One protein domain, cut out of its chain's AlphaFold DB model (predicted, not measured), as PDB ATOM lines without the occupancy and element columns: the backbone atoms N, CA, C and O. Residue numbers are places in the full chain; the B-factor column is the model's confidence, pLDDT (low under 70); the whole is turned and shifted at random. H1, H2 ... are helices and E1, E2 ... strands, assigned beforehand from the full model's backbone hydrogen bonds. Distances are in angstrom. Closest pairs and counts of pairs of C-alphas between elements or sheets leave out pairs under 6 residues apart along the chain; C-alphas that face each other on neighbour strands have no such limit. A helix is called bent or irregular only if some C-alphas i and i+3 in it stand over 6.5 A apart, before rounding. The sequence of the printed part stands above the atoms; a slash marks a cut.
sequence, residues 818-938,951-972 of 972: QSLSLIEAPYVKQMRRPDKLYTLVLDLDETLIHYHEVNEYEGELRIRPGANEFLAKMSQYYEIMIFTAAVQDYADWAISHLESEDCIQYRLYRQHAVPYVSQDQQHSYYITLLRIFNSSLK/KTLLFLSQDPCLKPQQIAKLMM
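This is residues 818 to 938 and 951 to 972 of the 972 residues of the protein "NLI interacting factor-like phosphatase family protein" of Oxytricha trifallax (UniProt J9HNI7). A small sheet of three parallel strands, E1, E4 and E5, forms the middle, with the hairpin of E2 and E3 at one end of the domain and the hairpin of E6 and E7 toward the other. The short helices H1 and H2 graze the sheet on the side toward E2 and E3, while H3 and H4 lie at the E6 and E7 end. The unnamed residues 818 to 838 run along the outside. The 143 printed residues, under half of them in named elements, hold four named helices and seven named strands, in the order E1 E2 E3 H1 E4 H2 E5 E6 E7 H3 H4, and the class is mixed, helices and strands. The whole is compact, with a radius of gyration of the C-alphas of 15.9 A and spans of 46 by 42 by 29 A.

Find C-alpha 839 at (253.714, 148.170, 158.851), where E1 begins, residues 839 to 842. Beside it look for E4, residues 879 to 883, 12.9 A long, then E5, residues 904 to 908, 10.9 A. H1 is residues 867 to 874, 10.4 A, and H2 residues 888 to 895, 10.2 A. From C-alpha 849 at (247.283, 133.061, 146.983), E2 runs 18.6 A to residue 855; E3, residues 858 to 863, returns over 16.7 A. Further on are E6, residues 914 to 917, E7, residues 924 to 927, H3, residues 932 to 937, and H4, residues 964 to 970, ending at C-alpha 970 at (249.248, 156.209, 141.374).

Begin at inner strand E4, parallel to E1 at 33 degrees, with N 840 and O 879 2.8 A apart, and to E5 at 25 degrees, with N 905 and O 880 2.8 A apart. E4, H2 and E5 make a strand-helix-strand unit, two parallel neighbours joined through a helix, with a right-handed crossover. H1 only grazes the sheet with residues 871 to 874, and H2 with 888 to 895. The closest C-alphas of H2 and E3 are those of Ala 894 and Leu 861, 7.3 A. In the hairpin E2 and E3, antiparallel at 160 degrees, N 860 and O 852 are 2.8 A apart; in the hairpin E6 and E7, antiparallel at 152 degrees, N 916 and O 925 are 2.8 A apart. H3 and H4 are not on the three-stranded sheet; the closest C-alphas of E7 and H4, Ile 927 and Leu 970, are 7.1 A apart. Every O i to N i+4 pair is within hydrogen-bond range in H1, H2 and H4; H3 has 0 of 2, and 1 of 3 O i to N i+3 pairs. H3 is irregular, but only just: C-alphas 933 and 936 are 6.9 A apart.

The two C-alphas farthest apart, Asn 855 and Lys 938, are 50.6 A apart. Residues 939 to 950 are not printed, and C-alphas 938 and 951 stand 16.4 A apart across the cut. Of the links printed whole, none is long. Mean pLDDT of the printed part is 74.4; look for values under 70 in 53 residues, among them 926 to 938 and 951 to 972.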
ATOM      1  N   GLN A 818     229.087 151.370 141.132       61.06
ATOM      2  CA  GLN A 818     228.476 152.550 141.747       61.06
ATOM      3  C   GLN A 818     227.650 152.194 142.993       61.06
ATOM      4  O   GLN A 818     227.278 153.089 143.750       61.06
ATOM      5  N   SER A 819     227.372 150.904 143.229       69.75
ATOM      6  CA  SER A 819     226.727 150.422 144.455       69.75
ATOM      7  C   SER A 819     227.727 150.201 145.598       69.75
ATOM      8  O   SER A 819     227.342 150.203 146.772       69.75
ATOM      9  N   LEU A 820     229.024 150.073 145.279       73.31
ATOM     10  CA  LEU A 820     230.083 149.861 146.258       73.31
ATOM     11  C   LEU A 820     230.278 151.106 147.133       73.31
ATOM     12  O   LEU A 820     230.980 152.052 146.777       73.31
ATOM     13  N   SER A 821     229.682 151.072 148.324       77.69
ATOM     14  CA  SER A 821     229.794 152.131 149.327       77.69
ATOM     15  C   SER A 821     231.244 152.290 149.798       77.69
ATOM     16  O   SER A 821     231.715 151.548 150.663       77.69
ATOM     17  N   LEU A 822     231.953 153.258 149.213       79.88
ATOM     18  CA  LEU A 822     233.332 153.582 149.571       79.88
ATOM     19  C   LEU A 822     233.424 154.020 151.035       79.88
ATOM     20  O   LEU A 822     232.621 154.815 151.524       79.88
ATOM     21  N   ILE A 823     234.447 153.527 151.724       79.56
ATOM     22  CA  ILE A 823     234.731 153.901 153.105       79.56
ATOM     23  C   ILE A 823     235.594 155.169 153.103       79.56
ATOM     24  O   ILE A 823     236.544 155.295 152.325       79.56
ATOM     25  N   GLU A 824     235.283 156.117 153.991       71.44
ATOM     26  CA  GLU A 824     236.074 157.337 154.171       71.44
ATOM     27  C   GLU A 824     237.334 157.120 155.026       71.44
ATOM     28  O   GLU A 824     237.415 156.256 155.904       71.44
ATOM     29  N   ALA A 825     238.341 157.954 154.775       68.38
ATOM     30  CA  ALA A 825     239.588 157.974 155.526       68.38
ATOM     31  C   ALA A 825     239.404 158.559 156.944       68.38
ATOM     32  O   ALA A 825     238.664 159.531 157.099       68.38
ATOM     33  N   PRO A 826     240.149 158.099 157.973       69.06
ATOM     34  CA  PRO A 826     241.239 157.122 157.929       69.06
ATOM     35  C   PRO A 826     240.808 155.686 158.276       69.06
ATOM     36  O   PRO A 826     240.229 155.424 159.331       69.06
ATOM     37  N   TYR A 827     241.220 154.728 157.440       76.88
ATOM     38  CA  TYR A 827     240.903 153.301 157.609       76.88
ATOM     39  C   TYR A 827     241.557 152.672 158.850       76.88
ATOM     40  O   TYR A 827     240.980 151.800 159.498       76.88
ATOM     41  N   VAL A 828     242.752 153.143 159.225       73.25
ATOM     42  CA  VAL A 828     243.474 152.695 160.424       73.25
ATOM     43  C   VAL A 828     243.432 153.793 161.483       73.25
ATOM     44  O   VAL A 828     244.072 154.837 161.356       73.25
ATOM     45  N   LYS A 829     242.662 153.545 162.548       64.44
ATOM     46  CA  LYS A 829     242.413 154.526 163.619       64.44
ATOM     47  C   LYS A 829     243.566 154.617 164.630       64.44
ATOM     48  O   LYS A 829     243.840 155.697 165.142       64.44
ATOM     49  N   GLN A 830     244.243 153.500 164.908       66.50
ATOM     50  CA  GLN A 830     245.420 153.373 165.786       66.50
ATOM     51  C   GLN A 830     246.255 152.169 165.315       66.50
ATOM     52  O   GLN A 830     245.659 151.229 164.789       66.50
ATOM     53  N   MET A 831     247.580 152.164 165.528       62.94
ATOM     54  CA  MET A 831     248.420 150.960 165.354       62.94
ATOM     55  C   MET A 831     248.089 149.932 166.446       62.94
ATOM     56  O   MET A 831     248.056 150.279 167.628       62.94
ATOM     57  N   ARG A 832     247.878 148.671 166.061       67.88
ATOM     58  CA  ARG A 832     247.581 147.552 166.971       67.88
ATOM     59  C   ARG A 832     248.841 147.035 167.666       67.88
ATOM     60  O   ARG A 832     248.734 146.492 168.764       67.88
ATOM     61  N   ARG A 833     250.023 147.203 167.060       70.69
ATOM     62  CA  ARG A 833     251.313 146.755 167.621       70.69
ATOM     63  C   ARG A 833     252.362 147.883 167.666       70.69
ATOM     64  O   ARG A 833     253.249 147.925 166.817       70.69
ATOM     65  N   PRO A 834     252.314 148.791 168.665       67.62
ATOM     66  CA  PRO A 834     253.265 149.904 168.795       67.62
ATOM     67  C   PRO A 834     254.701 149.481 169.169       67.62
ATOM     68  O   PRO A 834     255.585 150.332 169.251       67.62
ATOM     69  N   ASP A 835     254.957 148.188 169.401       75.56
ATOM     70  CA  ASP A 835     256.306 147.616 169.473       75.56
ATOM     71  C   ASP A 835     256.952 147.442 168.085       75.56
ATOM     72  O   ASP A 835     258.181 147.373 167.983       75.56
ATOM     73  N   LYS A 836     256.151 147.395 167.010       76.62
ATOM     74  CA  LYS A 836     256.643 147.342 165.630       76.62
ATOM     75  C   LYS A 836     256.966 148.747 165.142       76.62
ATOM     76  O   LYS A 836     256.199 149.688 165.304       76.62
ATOM     77  N   LEU A 837     258.122 148.882 164.496       73.12
ATOM     78  CA  LEU A 837     258.570 150.147 163.899       73.12
ATOM     79  C   LEU A 837     257.995 150.384 162.491       73.12
ATOM     80  O   LEU A 837     258.210 151.454 161.924       73.12
ATOM     81  N   TYR A 838     257.331 149.373 161.921       83.00
ATOM     82  CA  TYR A 838     256.969 149.289 160.510       83.00
ATOM     83  C   TYR A 838     255.701 148.461 160.297       83.00
ATOM     84  O   TYR A 838     255.585 147.359 160.837       83.00
ATOM     85  N   THR A 839     254.822 148.946 159.422       88.12
ATOM     86  CA  THR A 839     253.714 148.170 158.851       88.12
ATOM     87  C   THR A 839     254.141 147.633 157.480       88.12
ATOM     88  O   THR A 839     254.663 148.386 156.655       88.12
ATOM     89  N   LEU A 840     253.949 146.336 157.241       93.38
ATOM     90  CA  LEU A 840     254.154 145.667 155.957       93.38
ATOM     91  C   LEU A 840     252.788 145.480 155.295       93.38
ATOM     92  O   LEU A 840     251.958 144.730 155.806       93.38
ATOM     93  N   VAL A 841     252.568 146.165 154.171       94.06
ATOM     94  CA  VAL A 841     251.341 146.033 153.376       94.06
ATOM     95  C   VAL A 841     251.591 145.059 152.229       94.06
ATOM     96  O   VAL A 841     252.592 145.185 151.520       94.06
ATOM     97  N   LEU A 842     250.695 144.090 152.075       95.44
ATOM     98  CA  LEU A 842     250.732 143.031 151.070       95.44
ATOM     99  C   LEU A 842     249.411 143.027 150.296       95.44
ATOM    100  O   LEU A 842     248.356 143.273 150.881       95.44
ATOM    101  N   ASP A 843     249.469 142.711 149.008       95.12
ATOM    102  CA  ASP A 843     248.283 142.286 148.260       95.12
ATOM    103  C   ASP A 843     247.986 140.801 148.557       95.12
ATOM    104  O   ASP A 843     248.796 140.103 149.180       95.12
ATOM    105  N   LEU A 844     246.819 140.323 148.136       94.31
ATOM    106  CA  LEU A 844     246.324 138.977 148.400       94.31
ATOM    107  C   LEU A 844     246.519 138.070 147.174       94.31
ATOM    108  O   LEU A 844     247.364 137.168 147.202       94.31
ATOM    109  N   ASP A 845     245.795 138.353 146.092       91.81
ATOM    110  CA  ASP A 845     245.846 137.605 144.834       91.81
ATOM    111  C   ASP A 845     247.188 137.791 144.101       91.81
ATOM    112  O   ASP A 845     247.877 138.806 144.247       91.81
ATOM    113  N   GLU A 846     247.633 136.735 143.409       91.94
ATOM    114  CA  GLU A 846     248.971 136.548 142.803       91.94
ATOM    115  C   GLU A 846     250.179 136.799 143.739       91.94
ATOM    116  O   GLU A 846     251.353 136.717 143.345       91.94
ATOM    117  N   THR A 847     249.916 137.074 145.018       95.12
ATOM    118  CA  THR A 847     250.879 137.598 145.989       95.12
ATOM    119  C   THR A 847     251.066 136.622 147.143       95.12
ATOM    120  O   THR A 847     252.196 136.181 147.373       95.12
ATOM    121  N   LEU A 848     249.976 136.208 147.794       96.44
ATOM    122  CA  LEU A 848     249.930 135.180 148.842       96.44
ATOM    123  C   LEU A 848     249.134 133.936 148.417       96.44
ATOM    124  O   LEU A 848     249.430 132.836 148.889       96.44
ATOM    125  N   ILE A 849     248.170 134.104 147.514       95.25
ATOM    126  CA  ILE A 849     247.283 133.061 146.983       95.25
ATOM    127  C   ILE A 849     247.144 133.190 145.457       95.25
ATOM    128  O   ILE A 849     247.557 134.191 144.874       95.25
ATOM    129  N   HIS A 850     246.545 132.181 144.835       94.69
ATOM    130  CA  HIS A 850     246.070 132.174 143.454       94.69
ATOM    131  C   HIS A 850     244.784 131.339 143.400       94.69
ATOM    132  O   HIS A 850     244.799 130.177 143.818       94.69
ATOM    133  N   TYR A 851     243.678 131.901 142.913       90.88
ATOM    134  CA  TYR A 851     242.454 131.141 142.654       90.88
ATOM    135  C   TYR A 851     242.476 130.608 141.220       90.88
ATOM    136  O   TYR A 851     242.692 131.357 140.271       90.88
ATOM    137  N   HIS A 852     242.286 129.299 141.073       89.31
ATOM    138  CA  HIS A 852     242.373 128.605 139.798       89.31
ATOM    139  C   HIS A 852     241.019 128.011 139.419       89.31
ATOM    140  O   HIS A 852     240.623 126.974 139.946       89.31
ATOM    141  N   GLU A 853     240.319 128.658 138.492       87.44
ATOM    142  CA  GLU A 853     239.088 128.131 137.900       87.44
ATOM    143  C   GLU A 853     239.375 126.811 137.167       87.44
ATOM    144  O   GLU A 853     240.267 126.733 136.320       87.44
ATOM    145  N   VAL A 854     238.629 125.761 137.521       86.44
ATOM    146  CA  VAL A 854     238.726 124.421 136.918       86.44
ATOM    147  C   VAL A 854     237.596 124.221 135.905       86.44
ATOM    148  O   VAL A 854     237.805 123.608 134.857       86.44
ATOM    149  N   ASN A 855     236.410 124.761 136.196       85.50
ATOM    150  CA  ASN A 855     235.279 124.915 135.280       85.50
ATOM    151  C   ASN A 855     234.322 126.015 135.794       85.50
ATOM    152  O   ASN A 855     234.579 126.636 136.821       85.50
ATOM    153  N   GLU A 856     233.207 126.239 135.092       77.88
ATOM    154  CA  GLU A 856     232.187 127.261 135.407       77.88
ATOM    155  C   GLU A 856     231.587 127.180 136.830       77.88
ATOM    156  O   GLU A 856     231.013 128.163 137.299       77.88
ATOM    157  N   TYR A 857     231.700 126.036 137.517       76.44
ATOM    158  CA  TYR A 857     231.085 125.781 138.828       76.44
ATOM    159  C   TYR A 857     232.101 125.391 139.916       76.44
ATOM    160  O   TYR A 857     231.728 125.279 141.085       76.44
ATOM    161  N   GLU A 858     233.374 125.187 139.561       81.06
ATOM    162  CA  GLU A 858     234.421 124.687 140.459       81.06
ATOM    163  C   GLU A 858     235.748 125.428 140.244       81.06
ATOM    164  O   GLU A 858     236.260 125.525 139.125       81.06
ATOM    165  N   GLY A 859     236.364 125.880 141.336       86.50
ATOM    166  CA  GLY A 859     237.715 126.435 141.338       86.50
ATOM    167  C   GLY A 859     238.492 126.061 142.598       86.50
ATOM    168  O   GLY A 859     237.920 125.774 143.650       86.50
ATOM    169  N   GLU A 860     239.815 126.036 142.475       91.56
ATOM    170  CA  GLU A 860     240.753 125.611 143.510       91.56
ATOM    171  C   GLU A 860     241.539 126.817 144.041       91.56
ATOM    172  O   GLU A 860     242.273 127.476 143.300       91.56
ATOM    173  N   LEU A 861     241.434 127.092 145.342       94.12
ATOM    174  CA  LEU A 861     242.258 128.105 145.995       94.12
ATOM    175  C   LEU A 861     243.641 127.536 146.337       94.12
ATOM    176  O   LEU A 861     243.775 126.673 147.205       94.12
ATOM    177  N   ARG A 862     244.690 128.051 145.689       95.75
ATOM    178  CA  ARG A 862     246.076 127.607 145.878       95.75
ATOM    179  C   ARG A 862     246.873 128.631 146.682       95.75
ATOM    180  O   ARG A 862     247.070 129.768 146.258       95.75
ATOM    181  N   ILE A 863     247.388 128.217 147.837       96.50
ATOM    182  CA  ILE A 863     248.271 129.042 148.675       96.50
ATOM    183  C   ILE A 863     249.677 129.060 148.065       96.50
ATOM    184  O   ILE A 863     250.221 128.014 147.697       96.50
ATOM    185  N   ARG A 864     250.308 130.237 147.979       97.38
ATOM    186  CA  ARG A 864     251.667 130.367 147.437       97.38
ATOM    187  C   ARG A 864     252.672 129.612 148.326       97.38
ATOM    188  O   ARG A 864     252.683 129.837 149.539       97.38
ATOM    189  N   PRO A 865     253.563 128.770 147.765       97.19
ATOM    190  CA  PRO A 865     254.557 128.041 148.551       97.19
ATOM    191  C   PRO A 865     255.380 128.963 149.463       97.19
ATOM    192  O   PRO A 865     256.020 129.907 148.998       97.19
ATOM    193  N   GLY A 866     255.342 128.688 150.769       97.00
ATOM    194  CA  GLY A 866     256.014 129.485 151.798       97.00
ATOM    195  C   GLY A 866     255.240 130.706 152.320       97.00
ATOM    196  O   GLY A 866     255.782 131.408 153.169       97.00
ATOM    197  N   ALA A 867     253.998 130.970 151.886       96.94
ATOM    198  CA  ALA A 867     253.216 132.126 152.354       96.94
ATOM    199  C   ALA A 867     253.016 132.140 153.881       96.94
ATOM    200  O   ALA A 867     253.314 133.147 154.525       96.94
ATOM    201  N   ASN A 868     252.600 131.019 154.479       97.00
ATOM    202  CA  ASN A 868     252.409 130.910 155.932       97.00
ATOM    203  C   ASN A 868     253.737 131.110 156.688       97.00
ATOM    204  O   ASN A 868     253.824 131.925 157.604       97.00
ATOM    205  N   GLU A 869     254.824 130.472 156.237       97.75
ATOM    206  CA  GLU A 869     256.167 130.663 156.807       97.75
ATOM    207  C   GLU A 869     256.643 132.127 156.705       97.75
ATOM    208  O   GLU A 869     257.241 132.662 157.643       97.75
ATOM    209  N   PHE A 870     256.363 132.796 155.584       97.88
ATOM    210  CA  PHE A 870     256.672 134.206 155.367       97.88
ATOM    211  C   PHE A 870     255.880 135.112 156.318       97.88
ATOM    212  O   PHE A 870     256.488 135.934 157.004       97.88
ATOM    213  N   LEU A 871     254.560 134.936 156.426       97.50
ATOM    214  CA  LEU A 871     253.700 135.706 157.333       97.50
ATOM    215  C   LEU A 871     254.112 135.508 158.804       97.50
ATOM    216  O   LEU A 871     254.318 136.491 159.522       97.50
ATOM    217  N   ALA A 872     254.337 134.260 159.226       96.69
ATOM    218  CA  ALA A 872     254.778 133.904 160.576       96.69
ATOM    219  C   ALA A 872     256.185 134.425 160.927       96.69
ATOM    220  O   ALA A 872     256.477 134.704 162.094       96.69
ATOM    221  N   LYS A 873     257.071 134.593 159.936       96.94
ATOM    222  CA  LYS A 873     258.378 135.248 160.119       96.94
ATOM    223  C   LYS A 873     258.267 136.769 160.119       96.94
ATOM    224  O   LYS A 873     258.906 137.415 160.945       96.94
ATOM    225  N   MET A 874     257.487 137.360 159.215       96.25
ATOM    226  CA  MET A 874     257.401 138.816 159.073       96.25
ATOM    227  C   MET A 874     256.636 139.479 160.223       96.25
ATOM    228  O   MET A 874     257.058 140.547 160.664       96.25
ATOM    229  N   SER A 875     255.609 138.840 160.795       94.38
ATOM    230  CA  SER A 875     254.803 139.395 161.901       94.38
ATOM    231  C   SER A 875     255.580 139.604 163.216       94.38
ATOM    232  O   SER A 875     255.116 140.284 164.137       94.38
ATOM    233  N   GLN A 876     256.794 139.053 163.297       93.38
ATOM    234  CA  GLN A 876     257.751 139.272 164.382       93.38
ATOM    235  C   GLN A 876     258.399 140.668 164.291       93.38
ATOM    236  O   GLN A 876     258.634 141.308 165.320       93.38
ATOM    237  N   TYR A 877     258.634 141.158 163.069       91.50
ATOM    238  CA  TYR A 877     259.329 142.417 162.760       91.50
ATOM    239  C   TYR A 877     258.379 143.547 162.337       91.50
ATOM    240  O   TYR A 877     258.668 144.718 162.590       91.50
ATOM    241  N   TYR A 878     257.254 143.187 161.718       93.50
ATOM    242  CA  TYR A 878     256.289 144.086 161.097       93.50
ATOM    243  C   TYR A 878     254.890 143.900 161.690       93.50
ATOM    244  O   TYR A 878     254.525 142.814 162.137       93.50
ATOM    245  N   GLU A 879     254.092 144.960 161.650       90.81
ATOM    246  CA  GLU A 879     252.633 144.865 161.704       90.81
ATOM    247  C   GLU A 879     252.141 144.520 160.287       90.81
ATOM    248  O   GLU A 879     252.478 145.238 159.349       90.81
ATOM    249  N   ILE A 880     251.423 143.412 160.082       93.94
ATOM    250  CA  ILE A 880     251.022 142.982 158.727       93.94
ATOM    251  C   ILE A 880     249.626 143.505 158.381       93.94
ATOM    252  O   ILE A 880     248.688 143.394 159.173       93.94
ATOM    253  N   MET A 881     249.486 144.026 157.167       94.06
ATOM    254  CA  MET A 881     248.234 144.470 156.566       94.06
ATOM    255  C   MET A 881     248.060 143.798 155.204       94.06
ATOM    256  O   MET A 881     248.958 143.877 154.370       94.06
ATOM    257  N   ILE A 882     246.897 143.198 154.959       95.00
ATOM    258  CA  ILE A 882     246.445 142.901 153.598       95.00
ATOM    259  C   ILE A 882     245.689 144.122 153.079       95.00
ATOM    260  O   ILE A 882     244.811 144.635 153.775       95.00
ATOM    261  N   PHE A 883     246.020 144.592 151.879       94.19
ATOM    262  CA  PHE A 883     245.238 145.590 151.156       94.19
ATOM    263  C   PHE A 883     245.145 145.177 149.686       94.19
ATOM    264  O   PHE A 883     246.128 145.264 148.954       94.19
ATOM    265  N   THR A 884     243.965 144.703 149.286       92.38
ATOM    266  CA  THR A 884     243.717 144.065 147.990       92.38
ATOM    267  C   THR A 884     242.548 144.701 147.232       92.38
ATOM    268  O   THR A 884     241.671 145.336 147.825       92.38
ATOM    269  N   ALA A 885     242.530 144.520 145.909       89.06
ATOM    270  CA  ALA A 885     241.453 144.955 145.019       89.06
ATOM    271  C   ALA A 885     240.263 143.969 144.956       89.06
ATOM    272  O   ALA A 885     239.274 144.237 144.265       89.06
ATOM    273  N   ALA A 886     240.323 142.838 145.665       89.19
ATOM    274  CA  ALA A 886     239.195 141.922 145.817       89.19
ATOM    275  C   ALA A 886     238.054 142.513 146.674       89.19
ATOM    276  O   ALA A 886     238.262 143.416 147.489       89.19
ATOM    277  N   VAL A 887     236.836 141.992 146.495       89.81
ATOM    278  CA  VAL A 887     235.701 142.264 147.397       89.81
ATOM    279  C   VAL A 887     235.896 141.552 148.737       89.81
ATOM    280  O   VAL A 887     236.607 140.547 148.807       89.81
ATOM    281  N   GLN A 888     235.272 142.066 149.800       93.06
ATOM    282  CA  GLN A 888     235.517 141.575 151.157       93.06
ATOM    283  C   GLN A 888     235.211 140.080 151.330       93.06
ATOM    284  O   GLN A 888     236.062 139.364 151.849       93.06
ATOM    285  N   ASP A 889     234.056 139.601 150.866       92.12
ATOM    286  CA  ASP A 889     233.605 138.229 151.140       92.12
ATOM    287  C   ASP A 889     234.559 137.171 150.561       92.12
ATOM    288  O   ASP A 889     234.954 136.237 151.260       92.12
ATOM    289  N   TYR A 890     235.013 137.365 149.314       93.19
ATOM    290  CA  TYR A 890     236.063 136.538 148.705       93.19
ATOM    291  C   TYR A 890     237.379 136.652 149.479       93.19
ATOM    292  O   TYR A 890     238.020 135.642 149.754       93.19
ATOM    293  N   ALA A 891     237.795 137.866 149.843       94.94
ATOM    294  CA  ALA A 891     239.088 138.082 150.478       94.94
ATOM    295  C   ALA A 891     239.157 137.487 151.894       94.94
ATOM    296  O   ALA A 891     240.176 136.904 152.250       94.94
ATOM    297  N   ASP A 892     238.091 137.583 152.692       95.44
ATOM    298  CA  ASP A 892     238.023 136.947 154.011       95.44
ATOM    299  C   ASP A 892     237.917 135.416 153.898       95.44
ATOM    300  O   ASP A 892     238.632 134.714 154.618       95.44
ATOM    301  N   TRP A 893     237.137 134.884 152.944       95.12
ATOM    302  CA  TRP A 893     237.133 133.448 152.621       95.12
ATOM    303  C   TRP A 893     238.539 132.956 152.244       95.12
ATOM    304  O   TRP A 893     239.042 131.983 152.813       95.12
ATOM    305  N   ALA A 894     239.225 133.659 151.347       94.94
ATOM    306  CA  ALA A 894     240.536 133.248 150.867       94.94
ATOM    307  C   ALA A 894     241.638 133.407 151.935       94.94
ATOM    308  O   ALA A 894     242.528 132.560 152.035       94.94
ATOM    309  N   ILE A 895     241.552 134.431 152.793       96.56
ATOM    310  CA  ILE A 895     242.454 134.606 153.944       96.56
ATOM    311  C   ILE A 895     242.272 133.495 154.986       96.56
ATOM    312  O   ILE A 895     243.276 133.045 155.535       96.56
ATOM    313  N   SER A 896     241.053 132.996 155.223       95.69
ATOM    314  CA  SER A 896     240.809 131.923 156.211       95.69
ATOM    315  C   SER A 896     241.404 130.551 155.849       95.69
ATOM    316  O   SER A 896     241.406 129.637 156.670       95.69
ATOM    317  N   HIS A 897     241.962 130.403 154.643       94.75
ATOM    318  CA  HIS A 897     242.757 129.232 154.259       94.75
ATOM    319  C   HIS A 897     244.244 129.362 154.655       94.75
ATOM    320  O   HIS A 897     244.982 128.376 154.631       94.75
ATOM    321  N   LEU A 898     244.713 130.555 155.034       95.31
ATOM    322  CA  LEU A 898     246.088 130.779 155.480       95.31
ATOM    323  C   LEU A 898     246.240 130.355 156.949       95.31
ATOM    324  O   LEU A 898     245.749 131.028 157.849       95.31
ATOM    325  N   GLU A 899     247.038 129.318 157.222       93.50
ATOM    326  CA  GLU A 899     247.386 128.868 158.590       93.50
ATOM    327  C   GLU A 899     247.988 129.986 159.469       93.50
ATOM    328  O   GLU A 899     248.090 129.859 160.685       93.50
ATOM    329  N   SER A 900     248.451 131.075 158.847       92.50
ATOM    330  CA  SER A 900     248.988 132.272 159.502       92.50
ATOM    331  C   SER A 900     248.033 133.475 159.472       92.50
ATOM    332  O   SER A 900     248.498 134.612 159.538       92.50
ATOM    333  N   GLU A 901     246.715 133.261 159.402       92.44
ATOM    334  CA  GLU A 901     245.684 134.311 159.471       92.44
ATOM    335  C   GLU A 901     245.878 135.255 160.679       92.44
ATOM    336  O   GLU A 901     245.894 136.477 160.511       92.44
ATOM    337  N   ASP A 902     246.166 134.711 161.870       93.38
ATOM    338  CA  ASP A 902     246.468 135.467 163.105       93.38
ATOM    339  C   ASP A 902     247.684 136.414 162.991       93.38
ATOM    340  O   ASP A 902     247.876 137.331 163.803       93.38
ATOM    341  N   CYS A 903     248.546 136.216 161.987       94.56
ATOM    342  CA  CYS A 903     249.669 137.112 161.723       94.56
ATOM    343  C   CYS A 903     249.251 138.417 161.034       94.56
ATOM    344  O   CYS A 903     250.064 139.342 161.018       94.56
ATOM    345  N   ILE A 904     248.019 138.531 160.528       94.62
ATOM    346  CA  ILE A 904     247.477 139.705 159.827       94.62
ATOM    347  C   ILE A 904     246.748 140.620 160.828       94.62
ATOM    348  O   ILE A 904     245.784 140.221 161.471       94.62
ATOM    349  N   GLN A 905     247.192 141.873 160.977       91.38
ATOM    350  CA  GLN A 905     246.573 142.844 161.895       91.38
ATOM    351  C   GLN A 905     245.493 143.706 161.233       91.38
ATOM    352  O   GLN A 905     244.625 144.206 161.950       91.38
ATOM    353  N   TYR A 906     245.524 143.880 159.909       91.19
ATOM    354  CA  TYR A 906     244.525 144.638 159.148       91.19
ATOM    355  C   TYR A 906     244.217 143.954 157.822       91.19
ATOM    356  O   TYR A 906     245.103 143.371 157.200       91.19
ATOM    357  N   ARG A 907     242.967 144.081 157.383       93.19
ATOM    358  CA  ARG A 907     242.486 143.667 156.066       93.19
ATOM    359  C   ARG A 907     241.738 144.843 155.468       93.19
ATOM    360  O   ARG A 907     240.979 145.501 156.178       93.19
ATOM    361  N   LEU A 908     242.014 145.129 154.207       92.31
ATOM    362  CA  LEU A 908     241.431 146.221 153.448       92.31
ATOM    363  C   LEU A 908     241.143 145.693 152.047       92.31
ATOM    364  O   LEU A 908     241.977 145.032 151.428       92.31
ATOM    365  N   TYR A 909     239.941 145.978 151.582       92.38
ATOM    366  CA  TYR A 909     239.335 145.396 150.384       92.38
ATOM    367  C   TYR A 909     238.899 146.520 149.433       92.38
ATOM    368  O   TYR A 909     239.027 147.697 149.791       92.38
ATOM    369  N   ARG A 910     238.339 146.189 148.262       87.38
ATOM    370  CA  ARG A 910     237.975 147.125 147.177       87.38
ATOM    371  C   ARG A 910     237.317 148.439 147.626       87.38
ATOM    372  O   ARG A 910     237.696 149.488 147.119       87.38
ATOM    373  N   GLN A 911     236.414 148.424 148.611       85.62
ATOM    374  CA  GLN A 911     235.738 149.629 149.128       85.62
ATOM    375  C   GLN A 911     236.642 150.614 149.908       85.62
ATOM    376  O   GLN A 911     236.182 151.672 150.329       85.62
ATOM    377  N   HIS A 912     237.921 150.282 150.107       86.88
ATOM    378  CA  HIS A 912     238.962 151.155 150.667       86.88
ATOM    379  C   HIS A 912     239.930 151.682 149.589       86.88
ATOM    380  O   HIS A 912     240.841 152.454 149.894       86.88
ATOM    381  N   ALA A 913     239.788 151.230 148.342       82.56
ATOM    382  CA  ALA A 913     240.542 151.725 147.200       82.56
ATOM    383  C   ALA A 913     239.803 152.902 146.543       82.56
ATOM    384  O   ALA A 913     238.581 153.013 146.628       82.56
ATOM    385  N   VAL A 914     240.539 153.782 145.864       76.00
ATOM    386  CA  VAL A 914     239.951 154.938 145.168       76.00
ATOM    387  C   VAL A 914     239.632 154.562 143.721       76.00
ATOM    388  O   VAL A 914     240.551 154.139 143.017       76.00
ATOM    389  N   PRO A 915     238.380 154.700 143.244       70.00
ATOM    390  CA  PRO A 915     238.061 154.464 141.843       70.00
ATOM    391  C   PRO A 915     238.701 155.538 140.955       70.00
ATOM    392  O   PRO A 915     238.751 156.718 141.299       70.00
ATOM    393  N   TYR A 916     239.183 155.119 139.792       67.69
ATOM    394  CA  TYR A 916     239.872 155.958 138.823       67.69
ATOM    395  C   TYR A 916     239.418 155.613 137.411       67.69
ATOM    396  O   TYR A 916     239.564 154.477 136.965       67.69
ATOM    397  N   VAL A 917     238.898 156.614 136.707       64.88
ATOM    398  CA  VAL A 917     238.525 156.526 135.292       64.88
ATOM    399  C   VAL A 917     239.677 157.082 134.459       64.88
ATOM    400  O   VAL A 917     240.209 158.156 134.760       64.88
ATOM    401  N   SER A 918     240.098 156.358 133.422       63.00
ATOM    402  CA  SER A 918     241.160 156.820 132.525       63.00
ATOM    403  C   SER A 918     240.705 157.988 131.644       63.00
ATOM    404  O   SER A 918     239.520 158.194 131.389       63.00
ATOM    405  N   GLN A 919     241.667 158.767 131.139       54.78
ATOM    406  CA  GLN A 919     241.412 159.982 130.343       54.78
ATOM    407  C   GLN A 919     240.712 159.730 128.991       54.78
ATOM    408  O   GLN A 919     240.298 160.681 128.336       54.78
ATOM    409  N   ASP A 920     240.597 158.470 128.570       60.19
ATOM    410  CA  ASP A 920     239.841 158.020 127.395       60.19
ATOM    411  C   ASP A 920     238.368 157.676 127.710       60.19
ATOM    412  O   ASP A 920     237.608 157.411 126.784       60.19
ATOM    413  N   GLN A 921     237.967 157.669 128.991       54.59
ATOM    414  CA  GLN A 921     236.669 157.195 129.499       54.59
ATOM    415  C   GLN A 921     236.298 155.746 129.104       54.59
ATOM    416  O   GLN A 921     235.152 155.328 129.281       54.59
ATOM    417  N   GLN A 922     237.255 154.960 128.598       53.56
ATOM    418  CA  GLN A 922     237.038 153.572 128.169       53.56
ATOM    419  C   GLN A 922     237.376 152.545 129.257       53.56
ATOM    420  O   GLN A 922     236.896 151.417 129.185       53.56
ATOM    421  N   HIS A 923     238.151 152.920 130.279       56.53
ATOM    422  CA  HIS A 923     238.569 152.009 131.346       56.53
ATOM    423  C   HIS A 923     238.365 152.631 132.733       56.53
ATOM    424  O   HIS A 923     238.483 153.846 132.921       56.53
ATOM    425  N   SER A 924     238.110 151.782 133.729       57.47
ATOM    426  CA  SER A 924     238.176 152.168 135.137       57.47
ATOM    427  C   SER A 924     238.965 151.151 135.963       57.47
ATOM    428  O   SER A 924     239.136 149.996 135.570       57.47
ATOM    429  N   TYR A 925     239.503 151.617 137.087       70.81
ATOM    430  CA  TYR A 925     240.423 150.885 137.950       70.81
ATOM    431  C   TYR A 925     240.187 151.273 139.414       70.81
ATOM    432  O   TYR A 925     239.801 152.406 139.695       70.81
ATOM    433  N   TYR A 926     240.496 150.385 140.358       65.19
ATOM    434  CA  TYR A 926     240.536 150.709 141.790       65.19
ATOM    435  C   TYR A 926     241.993 150.863 142.251       65.19
ATOM    436  O   TYR A 926     242.817 149.982 142.013       65.19
ATOM    437  N   ILE A 927     242.327 151.983 142.903       67.62
ATOM    438  CA  ILE A 927     243.694 152.319 143.325       67.62
ATOM    439  C   ILE A 927     243.911 152.087 144.828       67.62
ATOM    440  O   ILE A 927     243.313 152.748 145.681       67.62
ATOM    441  N   THR A 928     244.881 151.235 145.148       64.25
ATOM    442  CA  THR A 928     245.371 150.927 146.502       64.25
ATOM    443  C   THR A 928     246.252 152.061 147.075       64.25
ATOM    444  O   THR A 928     247.482 151.967 147.123       64.25
ATOM    445  N   LEU A 929     245.647 153.184 147.492       60.81
ATOM    446  CA  LEU A 929     246.375 154.399 147.911       60.81
ATOM    447  C   LEU A 929     246.950 154.355 149.344       60.81
ATOM    448  O   LEU A 929     246.311 154.751 150.320       60.81
ATOM    449  N   LEU A 930     248.244 154.037 149.463       54.06
ATOM    450  CA  LEU A 930     248.995 154.081 150.734       54.06
ATOM    451  C   LEU A 930     249.106 155.477 151.391       54.06
ATOM    452  O   LEU A 930     249.492 155.578 152.558       54.06
ATOM    453  N   ARG A 931     248.777 156.574 150.694       46.94
ATOM    454  CA  ARG A 931     248.776 157.923 151.297       46.94
ATOM    455  C   ARG A 931     247.624 158.138 152.285       46.94
ATOM    456  O   ARG A 931     247.781 158.930 153.216       46.94
ATOM    457  N   ILE A 932     246.517 157.406 152.136       51.12
ATOM    458  CA  ILE A 932     245.280 157.623 152.903       51.12
ATOM    459  C   ILE A 932     245.464 157.345 154.410       51.12
ATOM    460  O   ILE A 932     244.848 158.004 155.247       51.12
ATOM    461  N   PHE A 933     246.390 156.457 154.784       52.59
ATOM    462  CA  PHE A 933     246.667 156.098 156.185       52.59
ATOM    463  C   PHE A 933     247.328 157.206 157.024       52.59
ATOM    464  O   PHE A 933     247.332 157.122 158.250       52.59
ATOM    465  N   ASN A 934     247.902 158.246 156.404       46.75
ATOM    466  CA  ASN A 934     248.683 159.266 157.123       46.75
ATOM    467  C   ASN A 934     247.858 160.439 157.684       46.75
ATOM    468  O   ASN A 934     248.394 161.241 158.451       46.75
ATOM    469  N   SER A 935     246.571 160.566 157.343       39.19
ATOM    470  CA  SER A 935     245.730 161.694 157.783       39.19
ATOM    471  C   SER A 935     245.517 161.742 159.307       39.19
ATOM    472  O   SER A 935     245.428 162.835 159.871       39.19
ATOM    473  N   SER A 936     245.549 160.587 159.983       39.44
ATOM    474  CA  SER A 936     245.482 160.454 161.449       39.44
ATOM    475  C   SER A 936     246.673 161.070 162.198       39.44
ATOM    476  O   SER A 936     246.558 161.364 163.384       39.44
ATOM    477  N   LEU A 937     247.826 161.288 161.548       40.00
ATOM    478  CA  LEU A 937     249.049 161.775 162.209       40.00
ATOM    479  C   LEU A 937     249.134 163.309 162.340       40.00
ATOM    480  O   LEU A 937     250.220 163.869 162.509       40.00
ATOM    481  N   LYS A 938     247.983 163.993 162.388       31.70
ATOM    482  CA  LYS A 938     247.855 165.362 162.923       31.70
ATOM    483  C   LYS A 938     248.008 165.386 164.458       31.70
ATOM    484  O   LYS A 938     247.133 165.874 165.165       31.70
ATOM    485  N   LYS A 951     259.702 155.983 159.234       34.34
ATOM    486  CA  LYS A 951     260.571 156.202 158.067       34.34
ATOM    487  C   LYS A 951     260.570 155.020 157.104       34.34
ATOM    488  O   LYS A 951     261.327 154.089 157.326       34.34
ATOM    489  N   THR A 952     259.871 155.183 155.980       33.09
ATOM    490  CA  THR A 952     259.899 154.310 154.787       33.09
ATOM    491  C   THR A 952     258.971 153.090 154.853       33.09
ATOM    492  O   THR A 952     259.038 152.286 155.774       33.09
ATOM    493  N   LEU A 953     258.131 152.954 153.824       36.94
ATOM    494  CA  LEU A 953     257.369 151.745 153.492       36.94
ATOM    495  C   LEU A 953     258.173 150.891 152.496       36.94
ATOM    496  O   LEU A 953     258.954 151.428 151.709       36.94
ATOM    497  N   LEU A 954     257.955 149.575 152.509       30.16
ATOM    498  CA  LEU A 954     258.466 148.639 151.503       30.16
ATOM    499  C   LEU A 954     257.278 148.023 150.752       30.16
ATOM    500  O   LEU A 954     256.228 147.821 151.356       30.16
ATOM    501  N   PHE A 955     257.435 147.729 149.460       37.56
ATOM    502  CA  PHE A 955     256.345 147.253 148.599       37.56
ATOM    503  C   PHE A 955     256.764 146.031 147.777       37.56
ATOM    504  O   PHE A 955     257.886 145.984 147.264       37.56
ATOM    505  N   LEU A 956     255.844 145.075 147.635       32.56
ATOM    506  CA  LEU A 956     255.940 143.902 146.770       32.56
ATOM    507  C   LEU A 956     254.561 143.656 146.136       32.56
ATOM    508  O   LEU A 956     253.599 143.397 146.848       32.56
ATOM    509  N   SER A 957     254.491 143.723 144.809       36.19
ATOM    510  CA  SER A 957     253.368 143.268 143.977       36.19
ATOM    511  C   SER A 957     253.932 142.843 142.617       36.19
ATOM    512  O   SER A 957     255.009 143.312 142.223       36.19
ATOM    513  N   GLN A 958     253.249 141.927 141.931       34.78
ATOM    514  CA  GLN A 958     253.636 141.398 140.617       34.78
ATOM    515  C   GLN A 958     252.457 141.330 139.629       34.78
ATOM    516  O   GLN A 958     252.433 140.448 138.777       34.78
ATOM    517  N   ASP A 959     251.519 142.280 139.705       38.72
ATOM    518  CA  ASP A 959     250.502 142.477 138.662       38.72
ATOM    519  C   ASP A 959     251.176 142.730 137.284       38.72
ATOM    520  O   ASP A 959     251.966 143.674 137.150       38.72
ATOM    521  N   PRO A 960     250.920 141.893 136.255       36.00
ATOM    522  CA  PRO A 960     251.502 142.053 134.923       36.00
ATOM    523  C   PRO A 960     250.813 143.127 134.060       36.00
ATOM    524  O   PRO A 960     251.389 143.545 133.050       36.00
ATOM    525  N   CYS A 961     249.602 143.571 134.410       36.31
ATOM    526  CA  CYS A 961     248.773 144.452 133.586       36.31
ATOM    527  C   CYS A 961     249.140 145.939 133.727       36.31
ATOM    528  O   CYS A 961     249.024 146.695 132.756       36.31
ATOM    529  N   LEU A 962     249.656 146.367 134.884       37.78
ATOM    530  CA  LEU A 962     250.106 147.742 135.121       37.78
ATOM    531  C   LEU A 962     251.634 147.849 135.164       37.78
ATOM    532  O   LEU A 962     252.321 147.230 135.973       37.78
ATOM    533  N   LYS A 963     252.207 148.721 134.323       37.91
ATOM    534  CA  LYS A 963     253.657 148.973 134.355       37.91
ATOM    535  C   LYS A 963     254.022 149.622 135.697       37.91
ATOM    536  O   LYS A 963     253.309 150.529 136.126       37.91
ATOM    537  N   PRO A 964     255.188 149.319 136.305       35.41
ATOM    538  CA  PRO A 964     255.608 149.940 137.570       35.41
ATOM    539  C   PRO A 964     255.661 151.480 137.563       35.41
ATOM    540  O   PRO A 964     255.654 152.104 138.618       35.41
ATOM    541  N   GLN A 965     255.704 152.106 136.381       38.97
ATOM    542  CA  GLN A 965     255.590 153.559 136.200       38.97
ATOM    543  C   GLN A 965     254.160 154.081 136.431       38.97
ATOM    544  O   GLN A 965     254.006 155.171 136.968       38.97
ATOM    545  N   GLN A 966     253.129 153.311 136.068       38.47
ATOM    546  CA  GLN A 966     251.727 153.631 136.359       38.47
ATOM    547  C   GLN A 966     251.476 153.484 137.863       38.47
ATOM    548  O   GLN A 966     251.040 154.439 138.488       38.47
ATOM    549  N   ILE A 967     251.896 152.368 138.471       37.72
ATOM    550  CA  ILE A 967     251.819 152.162 139.931       37.72
ATOM    551  C   ILE A 967     252.537 153.297 140.690       37.72
ATOM    552  O   ILE A 967     251.995 153.843 141.646       37.72
ATOM    553  N   ALA A 968     253.715 153.738 140.234       35.19
ATOM    554  CA  ALA A 968     254.425 154.866 140.844       35.19
ATOM    555  C   ALA A 968     253.729 156.231 140.660       35.19
ATOM    556  O   ALA A 968     253.865 157.083 141.536       35.19
ATOM    557  N   LYS A 969     252.992 156.439 139.557       35.19
ATOM    558  CA  LYS A 969     252.176 157.644 139.306       35.19
ATOM    559  C   LYS A 969     250.822 157.604 140.033       35.19
ATOM    560  O   LYS A 969     250.195 158.640 140.178       35.19
ATOM    561  N   LEU A 970     250.411 156.426 140.510       35.34
ATOM    562  CA  LEU A 970     249.248 156.209 141.374       35.34
ATOM    563  C   LEU A 970     249.601 156.244 142.875       35.34
ATOM    564  O   LEU A 970     248.739 156.504 143.697       35.34
ATOM    565  N   MET A 971     250.853 155.983 143.270       32.06
ATOM    566  CA  MET A 971     251.303 156.059 144.676       32.06
ATOM    567  C   MET A 971     251.710 157.473 145.136       32.06
ATOM    568  O   MET A 971     252.112 157.663 146.295       32.06
ATOM    569  N   MET A 972     251.636 158.461 144.240       31.69
ATOM    570  CA  MET A 972     251.721 159.882 144.576       31.69
ATOM    571  C   MET A 972     250.316 160.477 144.560       31.69
ATOM    572  O   MET A 972     249.983 161.119 145.580       31.69
TER     573      MET A 972